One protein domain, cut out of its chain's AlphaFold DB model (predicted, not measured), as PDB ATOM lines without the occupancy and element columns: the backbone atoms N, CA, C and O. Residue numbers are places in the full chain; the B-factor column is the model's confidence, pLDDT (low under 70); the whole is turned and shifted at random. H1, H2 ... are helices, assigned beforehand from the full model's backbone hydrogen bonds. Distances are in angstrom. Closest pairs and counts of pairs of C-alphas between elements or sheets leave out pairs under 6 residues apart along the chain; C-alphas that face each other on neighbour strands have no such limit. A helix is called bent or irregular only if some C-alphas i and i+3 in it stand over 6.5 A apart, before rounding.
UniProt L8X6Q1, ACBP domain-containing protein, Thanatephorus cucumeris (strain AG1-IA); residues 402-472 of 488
ATOM      1  N   THR A 402     -23.031  14.268   6.239       86.19
ATOM      2  CA  THR A 402     -21.611  14.304   6.636       86.19
ATOM      3  C   THR A 402     -20.806  15.399   5.914       86.19
ATOM      4  O   THR A 402     -20.111  16.161   6.597       86.19
ATOM      5  N   PRO A 403     -20.858  15.538   4.570       85.75
ATOM      6  CA  PRO A 403     -20.173  16.639   3.892       85.75
ATOM      7  C   PRO A 403     -20.783  18.001   4.250       85.75
ATOM      8  O   PRO A 403     -20.038  18.969   4.418       85.75
ATOM      9  N   LEU A 404     -22.103  18.072   4.458       82.94
ATOM     10  CA  LEU A 404     -22.782  19.294   4.893       82.94
ATOM     11  C   LEU A 404     -22.304  19.743   6.286       82.94
ATOM     12  O   LEU A 404     -21.928  20.897   6.470       82.94
ATOM     13  N   ALA A 405     -22.230  18.828   7.253       86.62
ATOM     14  CA  ALA A 405     -21.757  19.116   8.605       86.62
ATOM     15  C   ALA A 405     -20.301  19.607   8.605       86.62
ATOM     16  O   ALA A 405     -19.965  20.568   9.299       86.62
ATOM     17  N   ARG A 406     -19.437  19.010   7.767       86.75
ATOM     18  CA  ARG A 406     -18.059  19.494   7.566       86.75
ATOM     19  C   ARG A 406     -18.027  20.902   6.971       86.75
ATOM     20  O   ARG A 406     -17.222  21.720   7.412       86.75
ATOM     21  N   SER A 407     -18.920  21.201   6.028       79.50
ATOM     22  CA  SER A 407     -19.059  22.543   5.454       79.50
ATOM     23  C   SER A 407     -19.505  23.568   6.504       79.50
ATOM     24  O   SER A 407     -18.908  24.636   6.612       79.50
ATOM     25  N   VAL A 408     -20.469  23.235   7.366       83.50
ATOM     26  CA  VAL A 408     -20.934  24.132   8.441       83.50
ATOM     27  C   VAL A 408     -19.828  24.419   9.465       83.50
ATOM     28  O   VAL A 408     -19.656  25.557   9.898       83.50
ATOM     29  N   VAL A 409     -19.033  23.418   9.847       87.62
ATOM     30  CA  VAL A 409     -17.903  23.639  10.767       87.62
ATOM     31  C   VAL A 409     -16.810  24.485  10.106       87.62
ATOM     32  O   VAL A 409     -16.309  25.422  10.729       87.62
ATOM     33  N   SER A 410     -16.480  24.214   8.840       86.12
ATOM     34  CA  SER A 410     -15.495  24.989   8.076       86.12
ATOM     35  C   SER A 410     -15.935  26.445   7.891       86.12
ATOM     36  O   SER A 410     -15.160  27.361   8.156       86.12
ATOM     37  N   THR A 411     -17.201  26.677   7.542       77.75
ATOM     38  CA  THR A 411     -17.771  28.026   7.414       77.75
ATOM     39  C   THR A 411     -17.808  28.757   8.747       77.75
ATOM     40  O   THR A 411     -17.510  29.943   8.772       77.75
ATOM     41  N   ARG A 412     -18.083  28.082   9.872       85.81
ATOM     42  CA  ARG A 412     -17.994  28.696  11.209       85.81
ATOM     43  C   ARG A 412     -16.566  29.088  11.583       85.81
ATOM     44  O   ARG A 412     -16.367  30.188  12.091       85.81
ATOM     45  N   GLN A 413     -15.583  28.224  11.329       85.25
ATOM     46  CA  GLN A 413     -14.169  28.541  11.568       85.25
ATOM     47  C   GLN A 413     -13.715  29.707  10.691       85.25
ATOM     48  O   GLN A 413     -13.088  30.646  11.180       85.25
ATOM     49  N   MET A 414     -14.121  29.699   9.422       75.25
ATOM     50  CA  MET A 414     -13.900  30.812   8.517       75.25
ATOM     51  C   MET A 414     -14.566  32.078   9.073       75.25
ATOM     52  O   MET A 414     -13.873  33.066   9.254       75.25
ATOM     53  N   LEU A 415     -15.838  32.027   9.495       78.56
ATOM     54  CA  LEU A 415     -16.590  33.147  10.082       78.56
ATOM     55  C   LEU A 415     -15.945  33.716  11.364       78.56
ATOM     56  O   LEU A 415     -16.036  34.915  11.628       78.56
ATOM     57  N   GLN A 416     -15.270  32.887  12.161       83.56
ATOM     58  CA  GLN A 416     -14.536  33.338  13.348       83.56
ATOM     59  C   GLN A 416     -13.243  34.081  12.997       83.56
ATOM     60  O   GLN A 416     -12.971  35.128  13.582       83.56
ATOM     61  N   VAL A 417     -12.471  33.589  12.022       79.00
ATOM     62  CA  VAL A 417     -11.292  34.307  11.486       79.00
ATOM     63  C   VAL A 417     -11.721  35.627  10.842       79.00
ATOM     64  O   VAL A 417     -11.080  36.667  10.983       79.00
ATOM     65  N   VAL A 418     -12.872  35.582  10.192       66.50
ATOM     66  CA  VAL A 418     -13.550  36.683   9.526       66.50
ATOM     67  C   VAL A 418     -13.993  37.787  10.486       66.50
ATOM     68  O   VAL A 418     -13.815  38.964  10.187       66.50
ATOM     69  N   ARG A 419     -14.513  37.442  11.668       72.50
ATOM     70  CA  ARG A 419     -14.982  38.427  12.657       72.50
ATOM     71  C   ARG A 419     -13.888  39.354  13.186       72.50
ATOM     72  O   ARG A 419     -14.215  40.399  13.734       72.50
ATOM     73  N   ARG A 420     -12.612  38.995  13.023       82.69
ATOM     74  CA  ARG A 420     -11.479  39.822  13.463       82.69
ATOM     75  C   ARG A 420     -10.989  40.823  12.415       82.69
ATOM     76  O   ARG A 420     -10.198  41.684  12.773       82.69
ATOM     77  N   ASN A 421     -11.446  40.746  11.160       77.62
ATOM     78  CA  ASN A 421     -10.912  41.570  10.072       77.62
ATOM     79  C   ASN A 421     -11.973  42.504   9.454       77.62
ATOM     80  O   ASN A 421     -13.017  42.029   9.009       77.62
ATOM     81  N   PRO A 422     -11.711  43.822   9.337       78.56
ATOM     82  CA  PRO A 422     -12.664  44.798   8.785       78.56
ATOM     83  C   PRO A 422     -12.974  44.586   7.291       78.56
ATOM     84  O   PRO A 422     -14.029  44.997   6.809       78.56
ATOM     85  N   THR A 423     -12.118  43.862   6.563       79.31
ATOM     86  CA  THR A 423     -12.351  43.421   5.174       79.31
ATOM     87  C   THR A 423     -13.605  42.557   5.018       79.31
ATOM     88  O   THR A 423     -14.153  42.429   3.923       79.31
ATOM     89  N   MET A 424     -14.120  42.008   6.117       68.69
ATOM     90  CA  MET A 424     -15.299  41.156   6.095       68.69
ATOM     91  C   MET A 424     -16.627  41.879   5.982       68.69
ATOM     92  O   MET A 424     -17.610  41.249   5.603       68.69
ATOM     93  N   ILE A 425     -16.669  43.190   6.209       80.25
ATOM     94  CA  ILE A 425     -17.858  43.987   5.882       80.25
ATOM     95  C   ILE A 425     -18.050  44.013   4.359       80.25
ATOM     96  O   ILE A 425     -19.164  43.825   3.868       80.25
ATOM     97  N   ILE A 426     -16.950  44.142   3.612       86.06
ATOM     98  CA  ILE A 426     -16.948  44.145   2.145       86.06
ATOM     99  C   ILE A 426     -17.299  42.752   1.616       86.06
ATOM    100  O   ILE A 426     -18.183  42.617   0.776       86.06
ATOM    101  N   ILE A 427     -16.679  41.698   2.158       82.94
ATOM    102  CA  ILE A 427     -16.970  40.315   1.744       82.94
ATOM    103  C   ILE A 427     -18.409  39.918   2.095       82.94
ATOM    104  O   ILE A 427     -19.045  39.211   1.323       82.94
ATOM    105  N   ARG A 428     -18.963  40.390   3.221       82.06
ATOM    106  CA  ARG A 428     -20.370  40.155   3.576       82.06
ATOM    107  C   ARG A 428     -21.322  40.807   2.575       82.06
ATOM    108  O   ARG A 428     -22.292  40.163   2.192       82.06
ATOM    109  N   ARG A 429     -21.041  42.043   2.144       85.94
ATOM    110  CA  ARG A 429     -21.820  42.714   1.091       85.94
ATOM    111  C   ARG A 429     -21.701  41.971  -0.243       85.94
ATOM    112  O   ARG A 429     -22.723  41.643  -0.823       85.94
ATOM    113  N   LEU A 430     -20.492  41.560  -0.634       91.50
ATOM    114  CA  LEU A 430     -20.279  40.748  -1.840       91.50
ATOM    115  C   LEU A 430     -20.995  39.394  -1.782       91.50
ATOM    116  O   LEU A 430     -21.562  38.960  -2.776       91.50
ATOM    117  N   MET A 431     -20.997  38.717  -0.634       87.81
ATOM    118  CA  MET A 431     -21.721  37.454  -0.461       87.81
ATOM    119  C   MET A 431     -23.235  37.653  -0.532       87.81
ATOM    120  O   MET A 431     -23.920  36.801  -1.091       87.81
ATOM    121  N   LEU A 432     -23.751  38.771  -0.011       90.56
ATOM    122  CA  LEU A 432     -25.164  39.122  -0.129       90.56
ATOM    123  C   LEU A 432     -25.521  39.380  -1.596       90.56
ATOM    124  O   LEU A 432     -26.451  38.751  -2.093       90.56
ATOM    125  N   ASP A 433     -24.714  40.169  -2.307       91.75
ATOM    126  CA  ASP A 433     -24.895  40.440  -3.735       91.75
ATOM    127  C   ASP A 433     -24.834  39.155  -4.566       91.75
ATOM    128  O   ASP A 433     -25.714  38.913  -5.386       91.75
ATOM    129  N   ILE A 434     -23.855  38.277  -4.315       90.19
ATOM    130  CA  ILE A 434     -23.732  36.983  -5.003       90.19
ATOM    131  C   ILE A 434     -24.934  36.087  -4.687       90.19
ATOM    132  O   ILE A 434     -25.484  35.468  -5.594       90.19
ATOM    133  N   SER A 435     -25.367  36.014  -3.425       91.75
ATOM    134  CA  SER A 435     -26.526  35.202  -3.038       91.75
ATOM    135  C   SER A 435     -27.825  35.714  -3.665       91.75
ATOM    136  O   SER A 435     -28.630  34.913  -4.137       91.75
ATOM    137  N   PHE A 436     -27.984  37.035  -3.766       92.12
ATOM    138  CA  PHE A 436     -29.090  37.674  -4.466       92.12
ATOM    139  C   PHE A 436     -29.040  37.374  -5.967       92.12
ATOM    140  O   PHE A 436     -30.052  37.003  -6.553       92.12
ATOM    141  N   LEU A 437     -27.854  37.430  -6.580       91.44
ATOM    142  CA  LEU A 437     -27.640  37.076  -7.985       91.44
ATOM    143  C   LEU A 437     -27.992  35.610  -8.261       91.44
ATOM    144  O   LEU A 437     -28.647  35.310  -9.256       91.44
ATOM    145  N   LEU A 438     -27.602  34.699  -7.365       89.94
ATOM    146  CA  LEU A 438     -27.936  33.277  -7.455       89.94
ATOM    147  C   LEU A 438     -29.438  33.028  -7.262       89.94
ATOM    148  O   LEU A 438     -30.014  32.230  -8.001       89.94
ATOM    149  N   ALA A 439     -30.081  33.719  -6.319       91.88
ATOM    150  CA  ALA A 439     -31.526  33.651  -6.117       91.88
ATOM    151  C   ALA A 439     -32.288  34.185  -7.340       91.88
ATOM    152  O   ALA A 439     -33.207  33.533  -7.829       91.88
ATOM    153  N   LEU A 440     -31.854  35.317  -7.899       92.56
ATOM    154  CA  LEU A 440     -32.406  35.885  -9.125       92.56
ATOM    155  C   LEU A 440     -32.239  34.920 -10.307       92.56
ATOM    156  O   LEU A 440     -33.195  34.671 -11.037       92.56
ATOM    157  N   LEU A 441     -31.062  34.307 -10.461       88.31
ATOM    158  CA  LEU A 441     -30.812  33.254 -11.452       88.31
ATOM    159  C   LEU A 441     -31.735  32.046 -11.257       88.31
ATOM    160  O   LEU A 441     -32.224  31.487 -12.239       88.31
ATOM    161  N   ALA A 442     -31.998  31.648 -10.012       90.75
ATOM    162  CA  ALA A 442     -32.917  30.561  -9.697       90.75
ATOM    163  C   ALA A 442     -34.368  30.917 -10.055       90.75
ATOM    164  O   ALA A 442     -35.045  30.095 -10.673       90.75
ATOM    165  N   VAL A 443     -34.822  32.140  -9.759       92.12
ATOM    166  CA  VAL A 443     -36.151  32.645 -10.146       92.12
ATOM    167  C   VAL A 443     -36.274  32.724 -11.662       92.12
ATOM    168  O   VAL A 443     -37.231  32.195 -12.219       92.12
ATOM    169  N   ILE A 444     -35.282  33.291 -12.352       87.69
ATOM    170  CA  ILE A 444     -35.243  33.326 -13.819       87.69
ATOM    171  C   ILE A 444     -35.330  31.902 -14.364       87.69
ATOM    172  O   ILE A 444     -36.150  31.640 -15.236       87.69
ATOM    173  N   ARG A 445     -34.558  30.953 -13.821       88.50
ATOM    174  CA  ARG A 445     -34.602  29.540 -14.225       88.50
ATOM    175  C   ARG A 445     -35.961  28.891 -13.944       88.50
ATOM    176  O   ARG A 445     -36.414  28.092 -14.763       88.50
ATOM    177  N   ALA A 446     -36.613  29.211 -12.829       87.00
ATOM    178  CA  ALA A 446     -37.943  28.712 -12.484       87.00
ATOM    179  C   ALA A 446     -39.015  29.270 -13.432       87.00
ATOM    180  O   ALA A 446     -39.777  28.498 -14.016       87.00
ATOM    181  N   CYS A 447     -39.001  30.581 -13.683       86.38
ATOM    182  CA  CYS A 447     -39.822  31.226 -14.703       86.38
ATOM    183  C   CYS A 447     -39.570  30.590 -16.075       86.38
ATOM    184  O   CYS A 447     -40.510  30.231 -16.778       86.38
ATOM    185  N   TRP A 448     -38.313  30.333 -16.431       83.75
ATOM    186  CA  TRP A 448     -37.948  29.724 -17.711       83.75
ATOM    187  C   TRP A 448     -38.456  28.287 -17.866       83.75
ATOM    188  O   TRP A 448     -38.857  27.868 -18.959       83.75
ATOM    189  N   ARG A 449     -38.474  27.522 -16.767       87.94
ATOM    190  CA  ARG A 449     -39.113  26.203 -16.733       87.94
ATOM    191  C   ARG A 449     -40.617  26.327 -16.966       87.94
ATOM    192  O   ARG A 449     -41.131  25.578 -17.792       87.94
ATOM    193  N   ARG A 450     -41.270  27.307 -16.331       85.94
ATOM    194  CA  ARG A 450     -42.721  27.547 -16.421       85.94
ATOM    195  C   ARG A 450     -43.169  28.053 -17.801       85.94
ATOM    196  O   ARG A 450     -44.182  27.591 -18.309       85.94
ATOM    197  N   PHE A 451     -42.380  28.890 -18.476       82.81
ATOM    198  CA  PHE A 451     -42.663  29.393 -19.834       82.81
ATOM    199  C   PHE A 451     -42.283  28.397 -20.954       82.81
ATOM    200  O   PHE A 451     -41.770  28.774 -22.008       82.81
ATOM    201  N   GLY A 452     -42.517  27.102 -20.729       68.88
ATOM    202  CA  GLY A 452     -41.949  25.970 -21.469       68.88
ATOM    203  C   GLY A 452     -42.195  25.838 -22.977       68.88
ATOM    204  O   GLY A 452     -41.670  24.894 -23.553       68.88
ATOM    205  N   GLY A 453     -42.909  26.756 -23.631       72.31
ATOM    206  CA  GLY A 453     -43.261  26.645 -25.054       72.31
ATOM    207  C   GLY A 453     -42.452  27.505 -26.036       72.31
ATOM    208  O   GLY A 453     -42.275  27.098 -27.175       72.31
ATOM    209  N   ARG A 454     -41.929  28.679 -25.640       79.25
ATOM    210  CA  ARG A 454     -41.364  29.673 -26.597       79.25
ATOM    211  C   ARG A 454     -39.888  30.003 -26.373       79.25
ATOM    212  O   ARG A 454     -39.417  31.111 -26.618       79.25
ATOM    213  N   ARG A 455     -39.133  29.032 -25.862       79.31
ATOM    214  CA  ARG A 455     -37.749  29.230 -25.402       79.31
ATOM    215  C   ARG A 455     -36.797  29.612 -26.539       79.31
ATOM    216  O   ARG A 455     -35.921  30.443 -26.335       79.31
ATOM    217  N   HIS A 456     -36.983  29.046 -27.728       79.31
ATOM    218  CA  HIS A 456     -36.074  29.275 -28.853       79.31
ATOM    219  C   HIS A 456     -36.245  30.657 -29.496       79.31
ATOM    220  O   HIS A 456     -35.250  31.277 -29.863       79.31
ATOM    221  N   GLU A 457     -37.467  31.185 -29.551       84.69
ATOM    222  CA  GLU A 457     -37.742  32.510 -30.121       84.69
ATOM    223  C   GLU A 457     -37.205  33.627 -29.225       84.69
ATOM    224  O   GLU A 457     -36.537  34.539 -29.705       84.69
ATOM    225  N   VAL A 458     -37.416  33.515 -27.909       83.19
ATOM    226  CA  VAL A 458     -36.934  34.514 -26.944       83.19
ATOM    227  C   VAL A 458     -35.409  34.504 -26.861       83.19
ATOM    228  O   VAL A 458     -34.805  35.570 -26.846       83.19
ATOM    229  N   ILE A 459     -34.761  33.330 -26.875       84.25
ATOM    230  CA  ILE A 459     -33.290  33.250 -26.902       84.25
ATOM    231  C   ILE A 459     -32.739  33.826 -28.209       84.25
ATOM    232  O   ILE A 459     -31.741  34.540 -28.175       84.25
ATOM    233  N   SER A 460     -33.383  33.560 -29.349       84.94
ATOM    234  CA  SER A 460     -32.946  34.114 -30.634       84.94
ATOM    235  C   SER A 460     -33.137  35.632 -30.698       84.94
ATOM    236  O   SER A 460     -32.262  36.335 -31.200       84.94
ATOM    237  N   ALA A 461     -34.241  36.155 -30.157       88.62
ATOM    238  CA  ALA A 461     -34.492  37.592 -30.075       88.62
ATOM    239  C   ALA A 461     -33.504  38.281 -29.122       88.62
ATOM    240  O   ALA A 461     -32.901  39.291 -29.480       88.62
ATOM    241  N   LEU A 462     -33.270  37.700 -27.942       88.94
ATOM    242  CA  LEU A 462     -32.339  38.239 -26.950       88.94
ATOM    243  C   LEU A 462     -30.883  38.141 -27.426       88.94
ATOM    244  O   LEU A 462     -30.112  39.073 -27.227       88.94
ATOM    245  N   GLY A 463     -30.522  37.056 -28.115       90.88
ATOM    246  CA  GLY A 463     -29.229  36.899 -28.779       90.88
ATOM    247  C   GLY A 463     -29.034  37.915 -29.905       90.88
ATOM    248  O   GLY A 463     -27.969  38.515 -29.999       90.88
ATOM    249  N   GLY A 464     -30.070  38.181 -30.706       88.50
ATOM    250  CA  GLY A 464     -30.051  39.224 -31.734       88.50
ATOM    251  C   GLY A 464     -29.858  40.626 -31.150       88.50
ATOM    252  O   GLY A 464     -29.022  41.382 -31.641       88.50
ATOM    253  N   ILE A 465     -30.564  40.949 -30.061       89.00
ATOM    254  CA  ILE A 465     -30.413  42.220 -29.336       89.00
ATOM    255  C   ILE A 465     -29.022  42.325 -28.713       89.00
ATOM    256  O   ILE A 465     -28.380  43.362 -28.832       89.00
ATOM    257  N   TRP A 466     -28.525  41.257 -28.089       91.94
ATOM    258  CA  TRP A 466     -27.193  41.237 -27.491       91.94
ATOM    259  C   TRP A 466     -26.098  41.433 -28.542       91.94
ATOM    260  O   TRP A 466     -25.199  42.245 -28.352       91.94
ATOM    261  N   VAL A 467     -26.200  40.756 -29.688       89.00
ATOM    262  CA  VAL A 467     -25.284  40.941 -30.821       89.00
ATOM    263  C   VAL A 467     -25.395  42.360 -31.391       89.00
ATOM    264  O   VAL A 467     -24.370  42.954 -31.709       89.00
ATOM    265  N   ALA A 468     -26.595  42.943 -31.472       85.94
ATOM    266  CA  ALA A 468     -26.786  44.332 -31.902       85.94
ATOM    267  C   ALA A 468     -26.189  45.353 -30.912       85.94
ATOM    268  O   ALA A 468     -25.615  46.360 -31.334       85.94
ATOM    269  N   LEU A 469     -26.287  45.071 -29.609       88.19
ATOM    270  CA  LEU A 469     -25.766  45.906 -28.528       88.19
ATOM    271  C   LEU A 469     -24.233  45.834 -28.452       88.19
ATOM    272  O   LEU A 469     -23.566  46.865 -28.433       88.19
ATOM    273  N   VAL A 470     -23.666  44.624 -28.463       89.88
ATOM    274  CA  VAL A 470     -22.215  44.387 -28.360       89.88
ATOM    275  C   VAL A 470     -21.486  44.799 -29.636       89.88
ATOM    276  O   VAL A 470     -20.408  45.382 -29.557       89.88
ATOM    277  N   ASN A 471     -22.091  44.601 -30.812       83.69
ATOM    278  CA  ASN A 471     -21.538  45.124 -32.067       83.69
ATOM    279  C   ASN A 471     -21.826  46.625 -32.270       83.69
ATOM    280  O   ASN A 471     -21.596  47.165 -33.357       83.69
ATOM    281  N   GLY A 472     -22.302  47.315 -31.224       62.84
ATOM    282  CA  GLY A 472     -22.284  48.769 -31.112       62.84
ATOM    283  C   GLY A 472     -23.076  49.494 -32.192       62.84
ATOM    284  O   GLY A 472     -22.589  50.493 -32.717       62.84
TER     285      GLY A 472
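AT A GLANCE: This is residues 402 to 472 of the 488 residues of the protein "ACBP domain-containing protein" of Thanatephorus cucumeris (strain AG1-IA) (UniProt L8X6Q1). Three helices follow one another in an open, flat zigzag, like the letter N: H1 makes one arm, the long H2 is the slanting stroke, and H3 makes the other arm. H1 and H2 meet in a corner at one end of H2, H2 and H3 in another corner at its other end, and the wedges between the helices are empty, with no core. The printed part has 71 residues with three named helices, H1, H2 and H3 in that order, and no named strand; the class is all helix. The whole is extended, with a radius of gyration of the C-alphas of 19.6 A, and its C-alphas span 50 by 35 by 15 A.

HOW THE PARTS SIT: H1, residues 402 to 418, and H2, residues 423 to 450, are close but not clearly touching, with 1 pair of C-alphas within 8 A. That closest pair is Val 418 and Met 424, with C-alphas 5.9 A apart. The two helices run opposite ways at a steep tilt of 37 degrees, only just past shallow, and their centres are 20.5 A apart. H2 and H3, residues 455 to 470, are also close but not clearly touching, again with 1 pair of C-alphas within 8 A. Their closest C-alphas, those of Trp 448 and Arg 455, are 7.7 A apart. They run opposite ways at a steep tilt of 45 degrees, with centres 23.5 A apart. H1 and H3 are apart. In H1, H2 and H3 every O i to N i+4 pair of the backbone is within hydrogen-bond range.

IN THESE COORDINATES: H1 begins at C-alpha 402, at (-21.611, 14.304, 6.636), and measures 24.0 A from first to last C-alpha. H2, the longest helix with 28 residues, measures 40.5 A from C-alpha 423, at (-12.351, 43.421, 5.174), to C-alpha 450, at (-42.721, 27.547, -16.421). H3 has 16 residues and measures 21.9 A, ending with C-alpha 470 at (-22.215, 44.387, -28.360). No helix is bent or irregular.

THE WHOLE: The C-alphas farthest apart are those of Arg 420 and Gly 453, at 51.6 A. From the first to the last printed C-alpha, Thr 402 to Gly 472, the distance is 51.1 A. Residues 402 to 414, which belong to H1, stand free; so do residues 429 to 472, of which 429 to 450 belong to H2 and 455 to 470 to H3. The links from H1 to H2 and from H2 to H3 are tight, with 4 residues each. The printed part has no cut. The mean pLDDT of the printed part is 84.4, and residues 418, 424, 452 and 472 are under 70.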